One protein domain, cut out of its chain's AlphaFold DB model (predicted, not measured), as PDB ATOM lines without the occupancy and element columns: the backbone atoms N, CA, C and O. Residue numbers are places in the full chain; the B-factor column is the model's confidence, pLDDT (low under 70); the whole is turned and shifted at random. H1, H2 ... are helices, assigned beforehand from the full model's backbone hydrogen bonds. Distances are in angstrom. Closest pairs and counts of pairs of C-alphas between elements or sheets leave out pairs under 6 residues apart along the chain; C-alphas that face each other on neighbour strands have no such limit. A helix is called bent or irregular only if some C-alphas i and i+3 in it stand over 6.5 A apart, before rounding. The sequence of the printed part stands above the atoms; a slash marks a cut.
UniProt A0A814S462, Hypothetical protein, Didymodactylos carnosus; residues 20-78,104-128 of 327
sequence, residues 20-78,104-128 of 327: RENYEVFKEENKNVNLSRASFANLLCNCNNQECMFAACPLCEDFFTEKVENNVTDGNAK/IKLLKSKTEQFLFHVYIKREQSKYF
ATOM      1  N   ARG A  20     -48.754  -1.430 -10.724       52.62
ATOM      2  CA  ARG A  20     -49.027  -0.090 -11.250       52.62
ATOM      3  C   ARG A  20     -50.023   0.676 -10.380       52.62
ATOM      4  O   ARG A  20     -49.765   1.832 -10.100       52.62
ATOM      5  N   GLU A  21     -51.106   0.041  -9.947       57.00
ATOM      6  CA  GLU A  21     -52.132   0.670  -9.101       57.00
ATOM      7  C   GLU A  21     -51.571   1.010  -7.714       57.00
ATOM      8  O   GLU A  21     -51.800   2.105  -7.215       57.00
ATOM      9  N   ASN A  22     -50.739   0.137  -7.131       56.03
ATOM     10  CA  ASN A  22     -50.035   0.453  -5.880       56.03
ATOM     11  C   ASN A  22     -49.026   1.600  -6.049       56.03
ATOM     12  O   ASN A  22     -48.899   2.439  -5.164       56.03
ATOM     13  N   TYR A  23     -48.321   1.653  -7.184       65.62
ATOM     14  CA  TYR A  23     -47.421   2.764  -7.497       65.62
ATOM     15  C   TYR A  23     -48.179   4.088  -7.693       65.62
ATOM     16  O   TYR A  23     -47.711   5.130  -7.242       65.62
ATOM     17  N   GLU A  24     -49.340   4.056  -8.352       69.62
ATOM     18  CA  GLU A  24     -50.189   5.234  -8.565       69.62
ATOM     19  C   GLU A  24     -50.705   5.785  -7.221       69.62
ATOM     20  O   GLU A  24     -50.490   6.965  -6.951       69.62
ATOM     21  N   VAL A  25     -51.222   4.931  -6.324       70.19
ATOM     22  CA  VAL A  25     -51.624   5.327  -4.953       70.19
ATOM     23  C   VAL A  25     -50.441   5.896  -4.158       70.19
ATOM     24  O   VAL A  25     -50.542   6.973  -3.575       70.19
ATOM     25  N   PHE A  26     -49.278   5.235  -4.194       64.81
ATOM     26  CA  PHE A  26     -48.073   5.728  -3.521       64.81
ATOM     27  C   PHE A  26     -47.666   7.127  -4.012       64.81
ATOM     28  O   PHE A  26     -47.289   7.976  -3.205       64.81
ATOM     29  N   LYS A  27     -47.750   7.396  -5.322       74.94
ATOM     30  CA  LYS A  27     -47.436   8.712  -5.903       74.94
ATOM     31  C   LYS A  27     -48.478   9.782  -5.574       74.94
ATOM     32  O   LYS A  27     -48.095  10.950  -5.482       74.94
ATOM     33  N   GLU A  28     -49.746   9.413  -5.398       79.19
ATOM     34  CA  GLU A  28     -50.802  10.326  -4.941       79.19
ATOM     35  C   GLU A  28     -50.562  10.791  -3.501       79.19
ATOM     36  O   GLU A  28     -50.670  11.989  -3.220       79.19
ATOM     37  N   GLU A  29     -50.164   9.868  -2.624       73.12
ATOM     38  CA  GLU A  29     -49.847  10.135  -1.217       73.12
ATOM     39  C   GLU A  29     -48.468  10.801  -1.039       73.12
ATOM     40  O   GLU A  29     -48.275  11.599  -0.125       73.12
ATOM     41  N   ASN A  30     -47.514  10.545  -1.946       66.12
ATOM     42  CA  ASN A  30     -46.115  10.986  -1.847       66.12
ATOM     43  C   ASN A  30     -45.666  11.774  -3.091       66.12
ATOM     44  O   ASN A  30     -44.736  11.399  -3.820       66.12
ATOM     45  N   LYS A  31     -46.331  12.907  -3.349       76.00
ATOM     46  CA  LYS A  31     -46.128  13.728  -4.562       76.00
ATOM     47  C   LYS A  31     -44.677  14.184  -4.764       76.00
ATOM     48  O   LYS A  31     -44.199  14.185  -5.898       76.00
ATOM     49  N   ASN A  32     -43.963  14.459  -3.672       75.94
ATOM     50  CA  ASN A  32     -42.601  15.009  -3.684       75.94
ATOM     51  C   ASN A  32     -41.492  13.952  -3.841       75.94
ATOM     52  O   ASN A  32     -40.326  14.305  -4.000       75.94
ATOM     53  N   VAL A  33     -41.826  12.657  -3.815       61.00
ATOM     54  CA  VAL A  33     -40.839  11.576  -3.941       61.00
ATOM     55  C   VAL A  33     -40.595  11.266  -5.422       61.00
ATOM     56  O   VAL A  33     -41.498  10.809  -6.131       61.00
ATOM     57  N   ASN A  34     -39.376  11.505  -5.915       58.94
ATOM     58  CA  ASN A  34     -38.994  11.226  -7.304       58.94
ATOM     59  C   ASN A  34     -38.592   9.751  -7.485       58.94
ATOM     60  O   ASN A  34     -37.420   9.409  -7.624       58.94
ATOM     61  N   LEU A  35     -39.584   8.863  -7.421       54.47
ATOM     62  CA  LEU A  35     -39.418   7.419  -7.559       54.47
ATOM     63  C   LEU A  35     -40.156   6.961  -8.815       54.47
ATOM     64  O   LEU A  35     -41.362   7.165  -8.922       54.47
ATOM     65  N   SER A  36     -39.448   6.357  -9.772       58.22
ATOM     66  CA  SER A  36     -40.080   5.793 -10.969       58.22
ATOM     67  C   SER A  36     -40.782   4.466 -10.648       58.22
ATOM     68  O   SER A  36     -40.416   3.776  -9.699       58.22
ATOM     69  N   ARG A  37     -41.742   4.029 -11.475       56.88
ATOM     70  CA  ARG A  37     -42.389   2.706 -11.322       56.88
ATOM     71  C   ARG A  37     -41.382   1.548 -11.359       56.88
ATOM     72  O   ARG A  37     -41.593   0.530 -10.713       56.88
ATOM     73  N   ALA A  38     -40.304   1.701 -12.132       53.69
ATOM     74  CA  ALA A  38     -39.200   0.745 -12.165       53.69
ATOM     75  C   ALA A  38     -38.388   0.785 -10.859       53.69
ATOM     76  O   ALA A  38     -38.023  -0.261 -10.336       53.69
ATOM     77  N   SER A  39     -38.196   1.976 -10.286       56.31
ATOM     78  CA  SER A  39     -37.549   2.181  -8.985       56.31
ATOM     79  C   SER A  39     -38.374   1.613  -7.819       56.31
ATOM     80  O   SER A  39     -37.798   1.065  -6.888       56.31
ATOM     81  N   PHE A  40     -39.711   1.660  -7.901       51.81
ATOM     82  CA  PHE A  40     -40.646   1.107  -6.903       51.81
ATOM     83  C   PHE A  40     -40.602  -0.428  -6.794       51.81
ATOM     84  O   PHE A  40     -41.042  -0.993  -5.802       51.81
ATOM     85  N   ALA A  41     -40.050  -1.114  -7.800       55.12
ATOM     86  CA  ALA A  41     -39.871  -2.567  -7.804       55.12
ATOM     87  C   ALA A  41     -38.402  -2.976  -7.985       55.12
ATOM     88  O   ALA A  41     -38.118  -4.083  -8.444       55.12
ATOM     89  N   ASN A  42     -37.463  -2.087  -7.648       64.94
ATOM     90  CA  ASN A  42     -36.036  -2.282  -7.895       64.94
ATOM     91  C   ASN A  42     -35.366  -3.164  -6.828       64.94
ATOM     92  O   ASN A  42     -34.294  -2.837  -6.325       64.94
ATOM     93  N   LEU A  43     -36.002  -4.282  -6.479       70.69
ATOM     94  CA  LEU A  43     -35.420  -5.325  -5.630       70.69
ATOM     95  C   LEU A  43     -34.428  -6.207  -6.400       70.69
ATOM     96  O   LEU A  43     -33.848  -7.108  -5.820       70.69
ATOM     97  N   LEU A  44     -34.238  -5.962  -7.701       77.94
ATOM     98  CA  LEU A  44     -33.447  -6.795  -8.603       77.94
ATOM     99  C   LEU A  44     -32.572  -5.949  -9.525       77.94
ATOM    100  O   LEU A  44     -32.975  -4.858  -9.918       77.94
ATOM    101  N   CYS A  45     -31.435  -6.493  -9.962       82.00
ATOM    102  CA  CYS A  45     -30.589  -5.873 -10.991       82.00
ATOM    103  C   CYS A  45     -31.297  -5.772 -12.351       82.00
ATOM    104  O   CYS A  45     -31.150  -4.782 -13.066       82.00
ATOM    105  N   ASN A  46     -32.062  -6.803 -12.729       79.81
ATOM    106  CA  ASN A  46     -32.771  -6.849 -14.006       79.81
ATOM    107  C   ASN A  46     -34.063  -7.674 -13.904       79.81
ATOM    108  O   ASN A  46     -34.032  -8.891 -13.750       79.81
ATOM    109  N   CYS A  47     -35.217  -7.027 -14.090       79.69
ATOM    110  CA  CYS A  47     -36.530  -7.673 -13.988       79.69
ATOM    111  C   CYS A  47     -36.928  -8.558 -15.189       79.69
ATOM    112  O   CYS A  47     -38.070  -9.027 -15.260       79.69
ATOM    113  N   ASN A  48     -36.038  -8.709 -16.171       79.38
ATOM    114  CA  ASN A  48     -36.177  -9.621 -17.308       79.38
ATOM    115  C   ASN A  48     -35.174 -10.782 -17.249       79.38
ATOM    116  O   ASN A  48     -35.270 -11.690 -18.067       79.38
ATOM    117  N   ASN A  49     -34.208 -10.749 -16.328       85.25
ATOM    118  CA  ASN A  49     -33.248 -11.831 -16.157       85.25
ATOM    119  C   ASN A  49     -33.846 -12.914 -15.242       85.25
ATOM    120  O   ASN A  49     -34.420 -12.602 -14.197       85.25
ATOM    121  N   GLN A  50     -33.711 -14.178 -15.646       88.75
ATOM    122  CA  GLN A  50     -34.276 -15.309 -14.914       88.75
ATOM    123  C   GLN A  50     -33.670 -15.461 -13.518       88.75
ATOM    124  O   GLN A  50     -34.414 -15.586 -12.553       88.75
ATOM    125  N   GLU A  51     -32.343 -15.413 -13.401       89.81
ATOM    126  CA  GLU A  51     -31.628 -15.596 -12.131       89.81
ATOM    127  C   GLU A  51     -32.023 -14.523 -11.116       89.81
ATOM    128  O   GLU A  51     -32.290 -14.836  -9.960       89.81
ATOM    129  N   CYS A  52     -32.159 -13.269 -11.558       85.38
ATOM    130  CA  CYS A  52     -32.679 -12.182 -10.731       85.38
ATOM    131  C   CYS A  52     -34.092 -12.509 -10.224       85.38
ATOM    132  O   CYS A  52     -34.355 -12.491  -9.027       85.38
ATOM    133  N   MET A  53     -35.017 -12.840 -11.127       85.31
ATOM    134  CA  MET A  53     -36.418 -13.079 -10.760       85.31
ATOM    135  C   MET A  53     -36.627 -14.374  -9.957       85.31
ATOM    136  O   MET A  53     -37.691 -14.542  -9.362       85.31
ATOM    137  N   PHE A  54     -35.647 -15.283  -9.965       88.12
ATOM    138  CA  PHE A  54     -35.647 -16.555  -9.233       88.12
ATOM    139  C   PHE A  54     -34.823 -16.473  -7.937       88.12
ATOM    140  O   PHE A  54     -34.538 -17.507  -7.347       88.12
ATOM    141  N   ALA A  55     -34.429 -15.264  -7.512       85.06
ATOM    142  CA  ALA A  55     -33.623 -15.020  -6.312       85.06
ATOM    143  C   ALA A  55     -32.287 -15.795  -6.277       85.06
ATOM    144  O   ALA A  55     -31.793 -16.148  -5.215       85.06
ATOM    145  N   ALA A  56     -31.684 -16.031  -7.445       87.19
ATOM    146  CA  ALA A  56     -30.408 -16.732  -7.602       87.19
ATOM    147  C   ALA A  56     -29.261 -15.811  -8.068       87.19
ATOM    148  O   ALA A  56     -28.159 -16.281  -8.338       87.19
ATOM    149  N   CYS A  57     -29.514 -14.507  -8.219       86.06
ATOM    150  CA  CYS A  57     -28.510 -13.552  -8.682       86.06
ATOM    151  C   CYS A  57     -27.713 -12.969  -7.498       86.06
ATOM    152  O   CYS A  57     -28.303 -12.246  -6.692       86.06
ATOM    153  N   PRO A  58     -26.381 -13.163  -7.442       89.06
ATOM    154  CA  PRO A  58     -25.557 -12.685  -6.326       89.06
ATOM    155  C   PRO A  58     -25.456 -11.154  -6.266       89.06
ATOM    156  O   PRO A  58     -25.135 -10.588  -5.231       89.06
ATOM    157  N   LEU A  59     -25.732 -10.452  -7.372       88.06
ATOM    158  CA  LEU A  59     -25.627  -8.990  -7.431       88.06
ATOM    159  C   LEU A  59     -26.802  -8.260  -6.773       88.06
ATOM    160  O   LEU A  59     -26.668  -7.088  -6.442       88.06
ATOM    161  N   CYS A  60     -27.963  -8.909  -6.648       84.25
ATOM    162  CA  CYS A  60     -29.150  -8.308  -6.035       84.25
ATOM    163  C   CYS A  60     -29.706  -9.112  -4.861       84.25
ATOM    164  O   CYS A  60     -30.839  -8.866  -4.456       84.25
ATOM    165  N   GLU A  61     -28.932 -10.050  -4.322       85.88
ATOM    166  CA  GLU A  61     -29.319 -10.850  -3.157       85.88
ATOM    167  C   GLU A  61     -29.673  -9.950  -1.958       85.88
ATOM    168  O   GLU A  61     -30.745 -10.085  -1.366       85.88
ATOM    169  N   ASP A  62     -28.850  -8.929  -1.700       86.38
ATOM    170  CA  ASP A  62     -29.018  -8.016  -0.564       86.38
ATOM    171  C   ASP A  62     -29.924  -6.806  -0.840       86.38
ATOM    172  O   ASP A  62     -30.218  -6.026   0.067       86.38
ATOM    173  N   PHE A  63     -30.443  -6.635  -2.063       85.62
ATOM    174  CA  PHE A  63     -31.214  -5.435  -2.420       85.62
ATOM    175  C   PHE A  63     -32.486  -5.265  -1.590       85.62
ATOM    176  O   PHE A  63     -32.922  -4.133  -1.378       85.62
ATOM    177  N   PHE A  64     -33.099  -6.356  -1.124       84.38
ATOM    178  CA  PHE A  64     -34.238  -6.253  -0.213       84.38
ATOM    179  C   PHE A  64     -33.819  -5.635   1.123       84.38
ATOM    180  O   PHE A  64     -34.470  -4.709   1.604       84.38
ATOM    181  N   THR A  65     -32.708  -6.102   1.687       86.00
ATOM    182  CA  THR A  65     -32.141  -5.567   2.925       86.00
ATOM    183  C   THR A  65     -31.786  -4.091   2.750       86.00
ATOM    184  O   THR A  65     -32.277  -3.230   3.478       86.00
ATOM    185  N   GLU A  66     -31.016  -3.773   1.708       84.56
ATOM    186  CA  GLU A  66     -30.524  -2.421   1.438       84.56
ATOM    187  C   GLU A  66     -31.635  -1.405   1.163       84.56
ATOM    188  O   GLU A  66     -31.538  -0.252   1.581       84.56
ATOM    189  N   LYS A  67     -32.683  -1.809   0.436       81.19
ATOM    190  CA  LYS A  67     -33.711  -0.883  -0.070       81.19
ATOM    191  C   LYS A  67     -35.010  -0.920   0.721       81.19
ATOM    192  O   LYS A  67     -35.833  -0.025   0.537       81.19
ATOM    193  N   VAL A  68     -35.225  -1.919   1.572       82.50
ATOM    194  CA  VAL A  68     -36.447  -2.044   2.379       82.50
ATOM    195  C   VAL A  68     -36.108  -2.063   3.860       82.50
ATOM    196  O   VAL A  68     -36.537  -1.161   4.571       82.50
ATOM    197  N   GLU A  69     -35.325  -3.039   4.320       83.00
ATOM    198  CA  GLU A  69     -35.060  -3.225   5.756       83.00
ATOM    199  C   GLU A  69     -34.263  -2.049   6.344       83.00
ATOM    200  O   GLU A  69     -34.638  -1.515   7.384       83.00
ATOM    201  N   ASN A  70     -33.248  -1.549   5.635       84.38
ATOM    202  CA  ASN A  70     -32.428  -0.420   6.097       84.38
ATOM    203  C   ASN A  70     -33.176   0.926   6.143       84.38
ATOM    204  O   ASN A  70     -32.688   1.872   6.757       84.38
ATOM    205  N   ASN A  71     -34.348   1.032   5.506       82.31
ATOM    206  CA  ASN A  71     -35.178   2.241   5.549       82.31
ATOM    207  C   ASN A  71     -36.124   2.278   6.764       82.31
ATOM    208  O   ASN A  71     -36.864   3.247   6.942       82.31
ATOM    209  N   VAL A  72     -36.122   1.238   7.600       84.62
ATOM    210  CA  VAL A  72     -36.957   1.156   8.800       84.62
ATOM    211  C   VAL A  72     -36.299   1.921   9.941       84.62
ATOM    212  O   VAL A  72     -35.280   1.500  10.479       84.62
ATOM    213  N   THR A  73     -36.897   3.043  10.340       86.81
ATOM    214  CA  THR A  73     -36.395   3.862  11.458       86.81
ATOM    215  C   THR A  73     -36.889   3.382  12.823       86.81
ATOM    216  O   THR A  73     -36.182   3.529  13.814       86.81
ATOM    217  N   ASP A  74     -38.100   2.819  12.881       89.12
ATOM    218  CA  ASP A  74     -38.692   2.224  14.084       89.12
ATOM    219  C   ASP A  74     -39.433   0.932  13.714       89.12
ATOM    220  O   ASP A  74     -40.577   0.952  13.255       89.12
ATOM    221  N   GLY A  75     -38.764  -0.205  13.911       86.12
ATOM    222  CA  GLY A  75     -39.317  -1.532  13.635       86.12
ATOM    223  C   GLY A  75     -40.474  -1.932  14.555       86.12
ATOM    224  O   GLY A  75     -41.300  -2.771  14.183       86.12
ATOM    225  N   ASN A  76     -40.584  -1.304  15.733       93.06
ATOM    226  CA  ASN A  76     -41.620  -1.588  16.727       93.06
ATOM    227  C   ASN A  76     -42.895  -0.766  16.518       93.06
ATOM    228  O   ASN A  76     -43.926  -1.085  17.125       93.06
ATOM    229  N   ALA A  77     -42.847   0.254  15.654       90.88
ATOM    230  CA  ALA A  77     -43.999   1.071  15.314       90.88
ATOM    231  C   ALA A  77     -45.180   0.190  14.887       90.88
ATOM    232  O   ALA A  77     -45.039  -0.755  14.107       90.88
ATOM    233  N   LYS A  78     -46.365   0.490  15.424       93.50
ATOM    234  CA  LYS A  78     -47.580  -0.271  15.130       93.50
ATOM    235  C   LYS A  78     -48.211   0.206  13.832       93.50
ATOM    236  O   LYS A  78     -48.498   1.390  13.672       93.50
ATOM    237  N   ILE A 104     -42.616  -6.433   7.430       88.56
ATOM    238  CA  ILE A 104     -41.476  -6.522   6.508       88.56
ATOM    239  C   ILE A 104     -40.970  -7.953   6.378       88.56
ATOM    240  O   ILE A 104     -40.746  -8.409   5.256       88.56
ATOM    241  N   LYS A 105     -40.885  -8.706   7.481       89.94
ATOM    242  CA  LYS A 105     -40.577 -10.145   7.430       89.94
ATOM    243  C   LYS A 105     -41.589 -10.899   6.567       89.94
ATOM    244  O   LYS A 105     -41.203 -11.713   5.728       89.94
ATOM    245  N   LEU A 106     -42.875 -10.580   6.719       88.88
ATOM    246  CA  LEU A 106     -43.949 -11.147   5.902       88.88
ATOM    247  C   LEU A 106     -43.848 -10.739   4.422       88.88
ATOM    248  O   LEU A 106     -44.122 -11.548   3.533       88.88
ATOM    249  N   LEU A 107     -43.466  -9.494   4.133       86.88
ATOM    250  CA  LEU A 107     -43.235  -9.023   2.767       86.88
ATOM    251  C   LEU A 107     -42.051  -9.759   2.127       86.88
ATOM    252  O   LEU A 107     -42.183 -10.262   1.008       86.88
ATOM    253  N   LYS A 108     -40.927  -9.883   2.842       85.88
ATOM    254  CA  LYS A 108     -39.728 -10.604   2.391       85.88
ATOM    255  C   LYS A 108     -40.066 -12.047   2.043       85.88
ATOM    256  O   LYS A 108     -39.798 -12.482   0.925       85.88
ATOM    257  N   SER A 109     -40.787 -12.743   2.927       87.81
ATOM    258  CA  SER A 109     -41.176 -14.145   2.717       87.81
ATOM    259  C   SER A 109     -42.090 -14.366   1.504       87.81
ATOM    260  O   SER A 109     -42.212 -15.487   1.018       87.81
ATOM    261  N   LYS A 110     -42.781 -13.325   1.024       85.44
ATOM    262  CA  LYS A 110     -43.656 -13.381  -0.162       85.44
ATOM    263  C   LYS A 110     -42.982 -12.880  -1.435       85.44
ATOM    264  O   LYS A 110     -43.480 -13.150  -2.527       85.44
ATOM    265  N   THR A 111     -41.889 -12.134  -1.302       83.62
ATOM    266  CA  THR A 111     -41.245 -11.425  -2.411       83.62
ATOM    267  C   THR A 111     -40.692 -12.399  -3.441       83.62
ATOM    268  O   THR A 111     -41.006 -12.262  -4.619       83.62
ATOM    269  N   GLU A 112     -39.956 -13.424  -3.016       84.62
ATOM    270  CA  GLU A 112     -39.364 -14.413  -3.925       84.62
ATOM    271  C   GLU A 112     -40.429 -15.124  -4.776       84.62
ATOM    272  O   GLU A 112     -40.378 -15.098  -6.007       84.62
ATOM    273  N   GLN A 113     -41.467 -15.670  -4.131       84.50
ATOM    274  CA  GLN A 113     -42.569 -16.333  -4.833       84.50
ATOM    275  C   GLN A 113     -43.296 -15.377  -5.793       84.50
ATOM    276  O   GLN A 113     -43.695 -15.774  -6.892       84.50
ATOM    277  N   PHE A 114     -43.479 -14.117  -5.392       84.88
ATOM    278  CA  PHE A 114     -44.081 -13.096  -6.241       84.88
ATOM    279  C   PHE A 114     -43.227 -12.813  -7.483       84.88
ATOM    280  O   PHE A 114     -43.769 -12.780  -8.589       84.88
ATOM    281  N   LEU A 115     -41.913 -12.641  -7.325       83.12
ATOM    282  CA  LEU A 115     -40.986 -12.406  -8.433       83.12
ATOM    283  C   LEU A 115     -40.992 -13.590  -9.407       83.12
ATOM    284  O   LEU A 115     -41.236 -13.394 -10.602       83.12
ATOM    285  N   PHE A 116     -40.862 -14.813  -8.896       85.31
ATOM    286  CA  PHE A 116     -40.950 -16.026  -9.705       85.31
ATOM    287  C   PHE A 116     -42.251 -16.065 -10.521       85.31
ATOM    288  O   PHE A 116     -42.232 -16.201 -11.748       85.31
ATOM    289  N   HIS A 117     -43.400 -15.858  -9.864       86.62
ATOM    290  CA  HIS A 117     -44.710 -15.833 -10.522       86.62
ATOM    291  C   HIS A 117     -44.802 -14.748 -11.603       86.62
ATOM    292  O   HIS A 117     -45.319 -14.996 -12.696       86.62
ATOM    293  N   VAL A 118     -44.282 -13.547 -11.330       83.12
ATOM    294  CA  VAL A 118     -44.253 -12.436 -12.292       83.12
ATOM    295  C   VAL A 118     -43.423 -12.793 -13.522       83.12
ATOM    296  O   VAL A 118     -43.856 -12.483 -14.636       83.12
ATOM    297  N   TYR A 119     -42.272 -13.441 -13.351       86.56
ATOM    298  CA  TYR A 119     -41.443 -13.884 -14.472       86.56
ATOM    299  C   TYR A 119     -42.158 -14.938 -15.315       86.56
ATOM    300  O   TYR A 119     -42.358 -14.714 -16.509       86.56
ATOM    301  N   ILE A 120     -42.646 -16.019 -14.696       88.50
ATOM    302  CA  ILE A 120     -43.373 -17.090 -15.399       88.50
ATOM    303  C   ILE A 120     -44.561 -16.528 -16.181       88.50
ATOM    304  O   ILE A 120     -44.715 -16.811 -17.371       88.50
ATOM    305  N   LYS A 121     -45.369 -15.668 -15.550       89.06
ATOM    306  CA  LYS A 121     -46.483 -14.984 -16.213       89.06
ATOM    307  C   LYS A 121     -46.015 -14.219 -17.453       89.06
ATOM    308  O   LYS A 121     -46.675 -14.289 -18.493       89.06
ATOM    309  N   ARG A 122     -44.939 -13.434 -17.338       87.31
ATOM    310  CA  ARG A 122     -44.425 -12.603 -18.437       87.31
ATOM    311  C   ARG A 122     -43.916 -13.465 -19.583       87.31
ATOM    312  O   ARG A 122     -44.322 -13.212 -20.711       87.31
ATOM    313  N   GLU A 123     -43.109 -14.478 -19.302       90.56
ATOM    314  CA  GLU A 123     -42.549 -15.357 -20.332       90.56
ATOM    315  C   GLU A 123     -43.635 -16.158 -21.054       90.56
ATOM    316  O   GLU A 123     -43.670 -16.177 -22.282       90.56
ATOM    317  N   GLN A 124     -44.609 -16.712 -20.329       91.69
ATOM    318  CA  GLN A 124     -45.747 -17.400 -20.947       91.69
ATOM    319  C   GLN A 124     -46.612 -16.457 -21.792       91.69
ATOM    320  O   GLN A 124     -47.056 -16.833 -22.875       91.69
ATOM    321  N   SER A 125     -46.824 -15.219 -21.331       90.38
ATOM    322  CA  SER A 125     -47.553 -14.209 -22.109       90.38
ATOM    323  C   SER A 125     -46.782 -13.818 -23.371       90.38
ATOM    324  O   SER A 125     -47.368 -13.764 -24.445       90.38
ATOM    325  N   LYS A 126     -45.463 -13.594 -23.274       91.88
ATOM    326  CA  LYS A 126     -44.603 -13.308 -24.434       91.88
ATOM    327  C   LYS A 126     -44.633 -14.453 -25.441       91.88
ATOM    328  O   LYS A 126     -44.751 -14.198 -26.635       91.88
ATOM    329  N   TYR A 127     -44.560 -15.697 -24.971       96.12
ATOM    330  CA  TYR A 127     -44.635 -16.876 -25.827       96.12
ATOM    331  C   TYR A 127     -45.987 -16.976 -26.546       96.12
ATOM    332  O   TYR A 127     -46.027 -17.205 -27.752       96.12
ATOM    333  N   PHE A 128     -47.090 -16.711 -25.842       95.94
ATOM    334  CA  PHE A 128     -48.420 -16.643 -26.444       95.94
ATOM    335  C   PHE A 128     -48.527 -15.550 -27.520       95.94
ATOM    336  O   PHE A 128     -48.994 -15.818 -28.625       95.94
TER     337      PHE A 128
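This is residues 20 to 78 and 104 to 128 of the 327 residues of the protein "Hypothetical protein" of Didymodactylos carnosus (UniProt A0A814S462). One long helix, H4, with a kink near residue 111, makes most of the longest axis, and a winding stretch with two short helices, H2 and H3, runs along one side of it. H1 sits off to one side, tied to the rest by a long unnamed link of which residues 30 to 34, together with 28 and 29 of H1, stand free. The 84 printed residues hold four named helices, in the order H1, H2, H3, H4, and no named strand; the class is all helix, with 44 of the printed residues in the helices. The whole is only just loose, close to compact, with a radius of gyration of the C-alphas of 14.4 A, and elongated, with spans of 43 by 28 by 21 A.

H1 is residues 20 to 29, 14.3 A from first to last C-alpha; C-alpha 20 is at (-49.027, -0.090, -11.250). H2 is residues 50 to 53, with C-alpha 50 at (-34.276, -15.309, -14.914), and is 5.2 A long. H3 is residues 63 to 67, 5.7 A long. H4 is residues 104 to 128, the longest helix, 35.2 A from first to last C-alpha, and ends at C-alpha 128 at (-48.420, -16.643, -26.444). H4 is irregular, but only just: C-alphas 109 and 112 are 6.9 A apart. It has a kink of 34 degrees near residue 111.

H1 touches no helix and is apart from H2, H3 and H4. H2 touches H4, with 5 pairs of C-alphas within 8 A; the closest C-alphas are those of Met 53 and Leu 115, 5.2 A apart. H4 touches H2 with residues 112 to 119 alone. H2 and H3 are apart. H3 is close to H4 but not clearly touching, and the closest C-alphas, of Phe 64 and Lys 108, are 7.5 A apart. In H1 and H3 every pair of O i and N i+4 is within hydrogen-bond range, in H4 19 of 21 are, and H2 is too short for such a pair.

The two C-alphas farthest apart are those of Asn 76 and Phe 128, 46.2 A. Residues 79 to 103 are cut out and not printed, and the gap from C-alpha 78 to C-alpha 104 is 12.3 A; the link from H3 to H4 runs across this cut. The link from H1 to H2, 20 residues, is long, and the link from H2 to H3, 9 residues, is short. The mean pLDDT of the printed part is 79.9. The pLDDT is under 70, low confidence, in 17 residues of the printed part: residues 20 to 24, residue 26, residue 30, and residues 33 to 42.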